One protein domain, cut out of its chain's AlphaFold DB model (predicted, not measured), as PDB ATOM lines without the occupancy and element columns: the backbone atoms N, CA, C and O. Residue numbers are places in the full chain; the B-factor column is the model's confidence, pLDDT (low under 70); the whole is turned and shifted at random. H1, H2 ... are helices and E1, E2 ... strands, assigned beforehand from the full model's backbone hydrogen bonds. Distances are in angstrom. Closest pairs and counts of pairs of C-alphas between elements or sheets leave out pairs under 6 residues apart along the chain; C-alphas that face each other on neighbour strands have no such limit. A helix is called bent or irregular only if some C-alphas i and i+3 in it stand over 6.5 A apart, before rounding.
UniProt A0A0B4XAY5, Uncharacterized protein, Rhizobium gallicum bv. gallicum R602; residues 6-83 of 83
ATOM      1  N   ARG A   6      67.155  49.227 -51.299       92.12
ATOM      2  CA  ARG A   6      67.551  48.556 -52.540       92.12
ATOM      3  C   ARG A   6      69.028  48.794 -52.802       92.12
ATOM      4  O   ARG A   6      69.541  49.867 -52.486       92.12
ATOM      5  N   MET A   7      69.697  47.821 -53.406       91.00
ATOM      6  CA  MET A   7      71.076  47.946 -53.859       91.00
ATOM      7  C   MET A   7      71.182  47.450 -55.300       91.00
ATOM      8  O   MET A   7      71.272  46.255 -55.550       91.00
ATOM      9  N   LEU A   8      71.183  48.394 -56.244       91.75
ATOM     10  CA  LEU A   8      71.217  48.105 -57.685       91.75
ATOM     11  C   LEU A   8      72.619  48.224 -58.302       91.75
ATOM     12  O   LEU A   8      72.796  47.995 -59.494       91.75
ATOM     13  N   SER A   9      73.619  48.618 -57.506       89.50
ATOM     14  CA  SER A   9      75.008  48.721 -57.967       89.50
ATOM     15  C   SER A   9      75.621  47.351 -58.235       89.50
ATOM     16  O   SER A   9      75.280  46.364 -57.587       89.50
ATOM     17  N   ASN A  10      76.578  47.314 -59.162       90.62
ATOM     18  CA  ASN A  10      77.337  46.107 -59.456       90.62
ATOM     19  C   ASN A  10      78.497  45.903 -58.461       90.62
ATOM     20  O   ASN A  10      78.965  46.828 -57.790       90.62
ATOM     21  N   GLN A  11      78.989  44.668 -58.404       90.81
ATOM     22  CA  GLN A  11      80.092  44.250 -57.536       90.81
ATOM     23  C   GLN A  11      81.380  45.052 -57.766       90.81
ATOM     24  O   GLN A  11      82.047  45.456 -56.812       90.81
ATOM     25  N   ALA A  12      81.719  45.324 -59.029       91.38
ATOM     26  CA  ALA A  12      82.939  46.037 -59.394       91.38
ATOM     27  C   ALA A  12      82.938  47.485 -58.874       91.38
ATOM     28  O   ALA A  12      83.943  47.944 -58.333       91.38
ATOM     29  N   ALA A  13      81.803  48.179 -58.965       92.31
ATOM     30  CA  ALA A  13      81.620  49.532 -58.455       92.31
ATOM     31  C   ALA A  13      81.743  49.569 -56.929       92.31
ATOM     32  O   ALA A  13      82.452  50.417 -56.387       92.31
ATOM     33  N   ILE A  14      81.126  48.606 -56.233       92.31
ATOM     34  CA  ILE A  14      81.233  48.493 -54.773       92.31
ATOM     35  C   ILE A  14      82.699  48.288 -54.373       92.31
ATOM     36  O   ILE A  14      83.199  48.989 -53.490       92.31
ATOM     37  N   ARG A  15      83.428  47.394 -55.050       92.50
ATOM     38  CA  ARG A  15      84.859  47.164 -54.790       92.50
ATOM     39  C   ARG A  15      85.715  48.392 -55.075       92.50
ATOM     40  O   ARG A  15      86.578  48.713 -54.263       92.50
ATOM     41  N   ALA A  16      85.462  49.095 -56.177       93.25
ATOM     42  CA  ALA A  16      86.210  50.292 -56.552       93.25
ATOM     43  C   ALA A  16      86.060  51.411 -55.508       93.25
ATOM     44  O   ALA A  16      87.051  52.013 -55.098       93.25
ATOM     45  N   ILE A  17      84.835  51.645 -55.025       94.06
ATOM     46  CA  ILE A  17      84.544  52.690 -54.032       94.06
ATOM     47  C   ILE A  17      85.122  52.322 -52.660       94.06
ATOM     48  O   ILE A  17      85.708  53.158 -51.972       94.06
ATOM     49  N   THR A  18      84.978  51.063 -52.248       91.75
ATOM     50  CA  THR A  18      85.335  50.621 -50.887       91.75
ATOM     51  C   THR A  18      86.791  50.174 -50.749       91.75
ATOM     52  O   THR A  18      87.316  50.090 -49.629       91.75
ATOM     53  N   ARG A  19      87.461  49.921 -51.881       92.94
ATOM     54  CA  ARG A  19      88.792  49.305 -51.972       92.94
ATOM     55  C   ARG A  19      88.835  47.946 -51.264       92.94
ATOM     56  O   ARG A  19      89.800  47.633 -50.570       92.94
ATOM     57  N   ALA A  20      87.757  47.169 -51.389       90.38
ATOM     58  CA  ALA A  20      87.696  45.805 -50.873       90.38
ATOM     59  C   ALA A  20      88.636  44.898 -51.682       90.38
ATOM     60  O   ALA A  20      88.526  44.793 -52.907       90.38
ATOM     61  N   ILE A  21      89.578  44.278 -50.974       90.00
ATOM     62  CA  ILE A  21      90.635  43.445 -51.558       90.00
ATOM     63  C   ILE A  21      90.120  42.014 -51.725       90.00
ATOM     64  O   ILE A  21      90.400  41.367 -52.729       90.00
ATOM     65  N   ILE A  22      89.329  41.554 -50.754       91.44
ATOM     66  CA  ILE A  22      88.760  40.211 -50.711       91.44
ATOM     67  C   ILE A  22      87.287  40.298 -51.106       91.44
ATOM     68  O   ILE A  22      86.569  41.196 -50.660       91.44
ATOM     69  N   ASP A  23      86.839  39.363 -51.934       90.81
ATOM     70  CA  ASP A  23      85.448  39.260 -52.354       90.81
ATOM     71  C   ASP A  23      84.945  37.828 -52.164       90.81
ATOM     72  O   ASP A  23      85.383  36.908 -52.856       90.81
ATOM     73  N   SER A  24      84.038  37.649 -51.206       90.38
ATOM     74  CA  SER A  24      83.390  36.376 -50.890       90.38
ATOM     75  C   SER A  24      81.914  36.350 -51.297       90.38
ATOM     76  O   SER A  24      81.202  35.395 -50.984       90.38
ATOM     77  N   THR A  25      81.430  37.370 -52.016       86.12
ATOM     78  CA  THR A  25      80.016  37.458 -52.426       86.12
ATOM     79  C   THR A  25      79.650  36.598 -53.636       86.12
ATOM     80  O   THR A  25      78.466  36.333 -53.843       86.12
ATOM     81  N   GLY A  26      80.628  36.114 -54.410       86.12
ATOM     82  CA  GLY A  26      80.371  35.332 -55.623       86.12
ATOM     83  C   GLY A  26      79.794  36.203 -56.742       86.12
ATOM     84  O   GLY A  26      80.354  37.250 -57.035       86.12
ATOM     85  N   ASN A  27      78.693  35.788 -57.375       88.12
ATOM     86  CA  ASN A  27      77.979  36.623 -58.348       88.12
ATOM     87  C   ASN A  27      76.955  37.514 -57.629       88.12
ATOM     88  O   ASN A  27      75.888  37.038 -57.235       88.12
ATOM     89  N   LEU A  28      77.269  38.801 -57.455       88.50
ATOM     90  CA  LEU A  28      76.357  39.748 -56.814       88.50
ATOM     91  C   LEU A  28      75.357  40.318 -57.831       88.50
ATOM     92  O   LEU A  28      75.687  41.193 -58.632       88.50
ATOM     93  N   GLN A  29      74.119  39.828 -57.774       88.44
ATOM     94  CA  GLN A  29      73.010  40.352 -58.570       88.44
ATOM     95  C   GLN A  29      72.447  41.649 -57.959       88.44
ATOM     96  O   GLN A  29      72.527  41.824 -56.741       88.44
ATOM     97  N   PRO A  30      71.838  42.540 -58.765       89.12
ATOM     98  CA  PRO A  30      71.079  43.676 -58.248       89.12
ATOM     99  C   PRO A  30      69.992  43.211 -57.271       89.12
ATOM    100  O   PRO A  30      69.202  42.320 -57.584       89.12
ATOM    101  N   ILE A  31      69.952  43.813 -56.082       90.75
ATOM    102  CA  ILE A  31      69.018  43.446 -55.017       90.75
ATOM    103  C   ILE A  31      67.947  44.530 -54.894       90.75
ATOM    104  O   ILE A  31      68.159  45.584 -54.292       90.75
ATOM    105  N   GLU A  32      66.770  44.247 -55.447       90.75
ATOM    106  CA  GLU A  32      65.603  45.144 -55.428       90.75
ATOM    107  C   GLU A  32      64.950  45.273 -54.049       90.75
ATOM    108  O   GLU A  32      64.174  46.194 -53.797       90.75
ATOM    109  N   GLU A  33      65.214  44.327 -53.149       92.81
ATOM    110  CA  GLU A  33      64.514  44.258 -51.876       92.81
ATOM    111  C   GLU A  33      65.377  43.664 -50.763       92.81
ATOM    112  O   GLU A  33      65.509  42.444 -50.632       92.81
ATOM    113  N   ILE A  34      65.902  44.539 -49.903       91.94
ATOM    114  CA  ILE A  34      66.610  44.147 -48.686       91.94
ATOM    115  C   ILE A  34      65.723  44.471 -47.479       91.94
ATOM    116  O   ILE A  34      65.336  45.620 -47.267       91.94
ATOM    117  N   ARG A  35      65.381  43.431 -46.706       93.06
ATOM    118  CA  ARG A  35      64.579  43.473 -45.469       93.06
ATOM    119  C   ARG A  35      65.373  42.872 -44.301       93.06
ATOM    120  O   ARG A  35      66.299  42.100 -44.567       93.06
ATOM    121  N   PRO A  36      65.007  43.160 -43.037       92.31
ATOM    122  CA  PRO A  36      65.620  42.516 -41.887       92.31
ATOM    123  C   PRO A  36      65.618  40.994 -42.031       92.31
ATOM    124  O   PRO A  36      64.700  40.412 -42.610       92.31
ATOM    125  N   GLU A  37      66.665  40.365 -41.511       88.00
ATOM    126  CA  GLU A  37      66.914  38.924 -41.561       88.00
ATOM    127  C   GLU A  37      67.228  38.328 -42.940       88.00
ATOM    128  O   GLU A  37      67.492  37.127 -43.024       88.00
ATOM    129  N   ARG A  38      67.277  39.139 -44.006       90.75
ATOM    130  CA  ARG A  38      67.773  38.709 -45.323       90.75
ATOM    131  C   ARG A  38      69.279  38.907 -45.459       90.75
ATOM    132  O   ARG A  38      69.880  39.707 -44.745       90.75
ATOM    133  N   MET A  39      69.882  38.177 -46.396       91.62
ATOM    134  CA  MET A  39      71.285  38.367 -46.763       91.62
ATOM    135  C   MET A  39      71.449  39.676 -47.536       91.62
ATOM    136  O   MET A  39      70.687  39.956 -48.460       91.62
ATOM    137  N   ALA A  40      72.447  40.461 -47.151       92.75
ATOM    138  CA  ALA A  40      72.811  41.708 -47.792       92.75
ATOM    139  C   ALA A  40      74.339  41.813 -47.906       92.75
ATOM    140  O   ALA A  40      75.053  41.393 -46.986       92.75
ATOM    141  N   PRO A  41      74.856  42.380 -49.005       93.50
ATOM    142  CA  PRO A  41      76.280  42.613 -49.167       93.50
ATOM    143  C   PRO A  41      76.733  43.749 -48.245       93.50
ATOM    144  O   PRO A  41      76.139  44.832 -48.219       93.50
ATOM    145  N   ILE A  42      77.814  43.517 -47.509       93.69
ATOM    146  CA  ILE A  42      78.506  44.535 -46.718       93.69
ATOM    147  C   ILE A  42      80.002  44.483 -47.002       93.69
ATOM    148  O   ILE A  42      80.540  43.438 -47.367       93.69
ATOM    149  N   VAL A  43      80.687  45.596 -46.752       95.06
ATOM    150  CA  VAL A  43      82.146  45.590 -46.638       95.06
ATOM    151  C   VAL A  43      82.517  45.569 -45.164       95.06
ATOM    152  O   VAL A  43      82.194  46.502 -44.429       95.06
ATOM    153  N   ARG A  44      83.184  44.498 -44.732       94.56
ATOM    154  CA  ARG A  44      83.667  44.325 -43.358       94.56
ATOM    155  C   ARG A  44      85.187  44.389 -43.298       94.56
ATOM    156  O   ARG A  44      85.877  44.055 -44.260       94.56
ATOM    157  N   ASN A  45      85.710  44.794 -42.147       95.44
ATOM    158  CA  ASN A  45      87.138  44.704 -41.868       95.44
ATOM    159  C   ASN A  45      87.450  43.319 -41.298       95.44
ATOM    160  O   ASN A  45      86.818  42.885 -40.336       95.44
ATOM    161  N   THR A  46      88.437  42.650 -41.879       94.25
ATOM    162  CA  THR A  46      89.008  41.396 -41.377       94.25
ATOM    163  C   THR A  46      90.504  41.590 -41.112       94.25
ATOM    164  O   THR A  46      91.084  42.546 -41.634       94.25
ATOM    165  N   PRO A  47      91.166  40.689 -40.363       93.94
ATOM    166  CA  PRO A  47      92.621  40.737 -40.195       93.94
ATOM    167  C   PRO A  47      93.399  40.695 -41.522       93.94
ATOM    168  O   PRO A  47      94.492  41.242 -41.602       93.94
ATOM    169  N   ALA A  48      92.828  40.088 -42.568       91.62
ATOM    170  CA  ALA A  48      93.422  40.017 -43.904       91.62
ATOM    171  C   ALA A  48      93.122  41.253 -44.781       91.62
ATOM    172  O   ALA A  48      93.682  41.392 -45.866       91.62
ATOM    173  N   GLY A  49      92.239  42.151 -44.331       93.19
ATOM    174  CA  GLY A  49      91.856  43.366 -45.046       93.19
ATOM    175  C   GLY A  49      90.346  43.549 -45.180       93.19
ATOM    176  O   GLY A  49      89.540  42.895 -44.513       93.19
ATOM    177  N   ARG A  50      89.950  44.486 -46.048       95.62
ATOM    178  CA  ARG A  50      88.540  44.758 -46.350       95.62
ATOM    179  C   ARG A  50      87.970  43.663 -47.238       95.62
ATOM    180  O   ARG A  50      88.502  43.409 -48.322       95.62
ATOM    181  N   GLU A  51      86.872  43.078 -46.788       95.62
ATOM    182  CA  GLU A  51      86.173  41.994 -47.463       95.62
ATOM    183  C   GLU A  51      84.749  42.420 -47.820       95.62
ATOM    184  O   GLU A  51      84.007  42.884 -46.954       95.62
ATOM    185  N   LEU A  52      84.368  42.225 -49.082       95.06
ATOM    186  CA  LEU A  52      82.980  42.277 -49.530       95.06
ATOM    187  C   LEU A  52      82.341  40.900 -49.302       95.06
ATOM    188  O   LEU A  52      82.762  39.928 -49.926       95.06
ATOM    189  N   ALA A  53      81.347  40.821 -48.413       94.62
ATOM    190  CA  ALA A  53      80.707  39.570 -47.996       94.62
ATOM    191  C   ALA A  53      79.183  39.717 -47.864       94.62
ATOM    192  O   ALA A  53      78.683  40.779 -47.491       94.62
ATOM    193  N   ASN A  54      78.442  38.630 -48.109       93.38
ATOM    194  CA  ASN A  54      77.003  38.572 -47.850       93.38
ATOM    195  C   ASN A  54      76.757  38.164 -46.396       93.38
ATOM    196  O   ASN A  54      77.196  37.099 -45.962       93.38
ATOM    197  N   VAL A  55      76.030  38.993 -45.646       93.62
ATOM    198  CA  VAL A  55      75.698  38.739 -44.238       93.62
ATOM    199  C   VAL A  55      74.216  38.955 -43.972       93.62
ATOM    200  O   VAL A  55      73.543  39.692 -44.689       93.62
ATOM    201  N   ARG A  56      73.704  38.347 -42.902       93.81
ATOM    202  CA  ARG A  56      72.326  38.555 -42.454       93.81
ATOM    203  C   ARG A  56      72.153  39.974 -41.907       93.81
ATOM    204  O   ARG A  56      72.867  40.371 -40.986       93.81
ATOM    205  N   TRP A  57      71.190  40.727 -42.438       92.69
ATOM    206  CA  TRP A  57      70.843  42.055 -41.934       92.69
ATOM    207  C   TRP A  57      70.003  41.949 -40.656       92.69
ATOM    208  O   TRP A  57      68.778  42.059 -40.669       92.69
ATOM    209  N   GLY A  58      70.688  41.698 -39.545       91.69
ATOM    210  CA  GLY A  58      70.097  41.554 -38.219       91.69
ATOM    211  C   GLY A  58      71.201  41.413 -37.181       91.69
ATOM    212  O   GLY A  58      71.797  40.346 -37.045       91.69
ATOM    213  N   LEU A  59      71.517  42.505 -36.480       91.44
ATOM    214  CA  LEU A  59      72.459  42.448 -35.363       91.44
ATOM    215  C   LEU A  59      71.834  41.655 -34.208       91.44
ATOM    216  O   LEU A  59      70.620  41.745 -33.998       91.44
ATOM    217  N   PRO A  60      72.637  40.904 -33.435       92.00
ATOM    218  CA  PRO A  60      72.127  40.228 -32.254       92.00
ATOM    219  C   PRO A  60      71.538  41.249 -31.276       92.00
ATOM    220  O   PRO A  60      72.070  42.347 -31.094       92.00
ATOM    221  N   SER A  61      70.427  40.877 -30.637       92.19
ATOM    222  CA  SER A  61      69.857  41.679 -29.558       92.19
ATOM    223  C   SER A  61      70.853  41.810 -28.406       92.19
ATOM    224  O   SER A  61      71.678  40.926 -28.171       92.19
ATOM    225  N   SER A  62      70.770  42.917 -27.666       94.38
ATOM    226  CA  SER A  62      71.636  43.123 -26.506       94.38
ATOM    227  C   SER A  62      71.404  42.039 -25.450       94.38
ATOM    228  O   SER A  62      70.281  41.564 -25.263       94.38
ATOM    229  N   SER A  63      72.450  41.685 -24.700       93.00
ATOM    230  CA  SER A  63      72.360  40.677 -23.634       93.00
ATOM    231  C   SER A  63      71.283  41.013 -22.598       93.00
ATOM    232  O   SER A  63      70.608  40.121 -22.098       93.00
ATOM    233  N   GLN A  64      71.066  42.303 -22.318       93.94
ATOM    234  CA  GLN A  64      70.007  42.760 -21.412       93.94
ATOM    235  C   GLN A  64      68.602  42.541 -21.983       93.94
ATOM    236  O   GLN A  64      67.698  42.150 -21.248       93.94
ATOM    237  N   ALA A  65      68.405  42.792 -23.283       91.81
ATOM    238  CA  ALA A  65      67.124  42.542 -23.939       91.81
ATOM    239  C   ALA A  65      66.800  41.045 -23.931       91.81
ATOM    240  O   ALA A  65      65.695  40.669 -23.546       91.81
ATOM    241  N   LEU A  66      67.792  40.207 -24.248       91.38
ATOM    242  CA  LEU A  66      67.668  38.752 -24.176       91.38
ATOM    243  C   LEU A  66      67.325  38.293 -22.754       91.38
ATOM    244  O   LEU A  66      66.372  37.542 -22.575       91.38
ATOM    245  N   PHE A  67      68.031  38.797 -21.737       91.06
ATOM    246  CA  PHE A  67      67.756  38.464 -20.337       91.06
ATOM    247  C   PHE A  67      66.330  38.834 -19.916       91.06
ATOM    248  O   PHE A  67      65.658  38.050 -19.256       91.06
ATOM    249  N   ARG A  68      65.828  39.996 -20.347       90.00
ATOM    250  CA  ARG A  68      64.450  40.428 -20.064       90.00
ATOM    251  C   ARG A  68      63.397  39.549 -20.745       90.00
ATOM    252  O   ARG A  68      62.281  39.451 -20.245       90.00
ATOM    253  N   GLN A  69      63.725  38.953 -21.889       88.69
ATOM    254  CA  GLN A  69      62.832  38.048 -22.615       88.69
ATOM    255  C   GLN A  69      62.822  36.628 -22.037       88.69
ATOM    256  O   GLN A  69      61.892  35.872 -22.330       88.69
ATOM    257  N   LEU A  70      63.832  36.247 -21.245       87.69
ATOM    258  CA  LEU A  70      63.886  34.919 -20.647       87.69
ATOM    259  C   LEU A  70      62.731  34.742 -19.649       87.69
ATOM    260  O   LEU A  70      62.538  35.581 -18.764       87.69
ATOM    261  N   PRO A  71      61.951  33.655 -19.764       85.38
ATOM    262  CA  PRO A  71      60.933  33.341 -18.776       85.38
ATOM    263  C   PRO A  71      61.585  33.032 -17.425       85.38
ATOM    264  O   PRO A  71      62.678  32.468 -17.361       85.38
ATOM    265  N   SER A  72      60.883  33.362 -16.341       85.25
ATOM    266  CA  SER A  72      61.342  33.010 -14.997       85.25
ATOM    267  C   SER A  72      61.463  31.490 -14.838       85.25
ATOM    268  O   SER A  72      60.715  30.731 -15.462       85.25
ATOM    269  N   GLU A  73      62.364  31.035 -13.965       83.75
ATOM    270  CA  GLU A  73      62.577  29.602 -13.714       83.75
ATOM    271  C   GLU A  73      61.290  28.880 -13.302       83.75
ATOM    272  O   GLU A  73      61.030  27.768 -13.764       83.75
ATOM    273  N   ARG A  74      60.426  29.537 -12.515       74.19
ATOM    274  CA  ARG A  74      59.100  29.003 -12.162       74.19
ATOM    275  C   ARG A  74      58.235  28.768 -13.397       74.19
ATOM    276  O   ARG A  74      57.667  27.694 -13.547       74.19
ATOM    277  N   THR A  75      58.200  29.726 -14.321       83.81
ATOM    278  CA  THR A  75      57.438  29.613 -15.575       83.81
ATOM    279  C   THR A  75      57.977  28.499 -16.476       83.81
ATOM    280  O   THR A  75      57.206  27.823 -17.156       83.81
ATOM    281  N   LEU A  76      59.296  28.284 -16.492       83.25
ATOM    282  CA  LEU A  76      59.909  27.167 -17.216       83.25
ATOM    283  C   LEU A  76      59.530  25.819 -16.593       83.25
ATOM    284  O   LEU A  76      59.176  24.891 -17.320       83.25
ATOM    285  N   TYR A  77      59.557  25.726 -15.262       80.75
ATOM    286  CA  TYR A  77      59.198  24.512 -14.533       80.75
ATOM    287  C   TYR A  77      57.715  24.152 -14.715       80.75
ATOM    288  O   TYR A  77      57.390  23.006 -15.014       80.75
ATOM    289  N   GLU A  78      56.818  25.137 -14.638       84.62
ATOM    290  CA  GLU A  78      55.379  24.962 -14.883       84.62
ATOM    291  C   GLU A  78      55.072  24.516 -16.322       84.62
ATOM    292  O   GLU A  78      54.205  23.668 -16.534       84.62
ATOM    293  N   ARG A  79      55.799  25.040 -17.323       85.56
ATOM    294  CA  ARG A  79      55.687  24.573 -18.719       85.56
ATOM    295  C   ARG A  79      56.159  23.129 -18.873       85.56
ATOM    296  O   ARG A  79      55.520  22.363 -19.589       85.56
ATOM    297  N   LYS A  80      57.239  22.754 -18.180       86.06
ATOM    298  CA  LYS A  80      57.777  21.389 -18.191       86.06
ATOM    299  C   LYS A  80      56.836  20.390 -17.511       86.06
ATOM    300  O   LYS A  80      56.719  19.277 -17.991       86.06
ATOM    301  N   ALA A  81      56.143  20.788 -16.443       82.38
ATOM    302  CA  ALA A  81      55.187  19.938 -15.726       82.38
ATOM    303  C   ALA A  81      53.850  19.718 -16.467       82.38
ATOM    304  O   ALA A  81      53.076  18.848 -16.078       82.38
ATOM    305  N   ARG A  82      53.554  20.513 -17.505       78.00
ATOM    306  CA  ARG A  82      52.353  20.377 -18.355       78.00
ATOM    307  C   ARG A  82      52.554  19.515 -19.606       78.00
ATOM    308  O   ARG A  82      51.579  19.310 -20.325       78.00
ATOM    309  N   THR A  83      53.783  19.087 -19.889       64.31
ATOM    310  CA  THR A  83      54.134  18.247 -21.047       64.31
ATOM    311  C   THR A  83      54.402  16.831 -20.568       64.31
ATOM    312  O   THR A  83      53.952  15.894 -21.256       64.31
TER     313      THR A  83
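What this domain is: This is residues 6 to 83 of the 83 residues of an uncharacterized protein of Rhizobium gallicum bv. gallicum R602 (UniProt A0A0B4XAY5). A small body built round a bent two-stranded hairpin, E2 and E3, has a long free arm, residues 60 to 83, that sticks out from it; the whole spans 58 A along its longest axis, while the longest span of the body without the arm is 29 A. In the body the short helix H1 lies near the bend of the hairpin, and the long link after H1 runs past E3 to the short strand E1; the arm holds two short helices, H2 and H3, one after the other. The 78 printed residues include three named helices and three named strands, in the order H1, E1, E2, E3, H2, H3; the sheet, E2 - E3, is antiparallel and the class is mixed, helices and strands. The whole is extended, with a radius of gyration of the C-alphas of 19.8 A, and elongated, spanning 58 by 30 by 19 A.

How they stand to each other: H1, residues 11 to 18, comes first. E1, residues 31 to 34, pairs with no named strand. E2, residues 39 to 46, and E3, residues 49 to 56, are antiparallel neighbours and form a hairpin, with 151 degrees between their directions. N 42 and O 53, 2.9 A apart, and N 49 and O 46, 3.0 A apart, are within hydrogen-bond range. E2 bends by 63 degrees at residue 43 and E3 by 59 degrees at residue 52; these two C-alphas face each other at 4.5 A. The closest C-alphas of H1 and E2 are those of Thr 18 and Val 43, 7.3 A apart; those of H1 and E3 are Arg 15 and Leu 52, 7.4 A apart. Residues 22 to 23 make a short parallel pairing with residues 51 to 52 of E3. The closest C-alphas of E1 and E2 are those of Ile 34 and Ala 40, 6.7 A apart. H2, residues 63 to 69, and H3, residues 73 to 81, are apart from each other and from H1. In H1, H2 and H3 every O i to N i+4 pair is within hydrogen-bond range.

Where its parts are: H1 begins at C-alpha 11, (80.092, 44.250, -57.536), and measures 10.6 A from first to last C-alpha. E1 measures 6.8 A, E2 18.8 A and E3 20.3 A; E3 ends at C-alpha 56, (72.326, 38.555, -42.454). H2 measures 9.9 A and H3 12.3 A, ending at C-alpha 81, (55.187, 19.938, -15.726).

The domain as a whole: The C-alphas farthest apart are those of Ala 16 and Ala 81, at 59.6 A. Residues 60 to 83 stand free; the body without them spans 29 by 24 by 17 A. The link from H1 to E1, 12 residues, is long. The printed part has no cut. Its mean pLDDT is 90.1, and residue 83 alone is under 70.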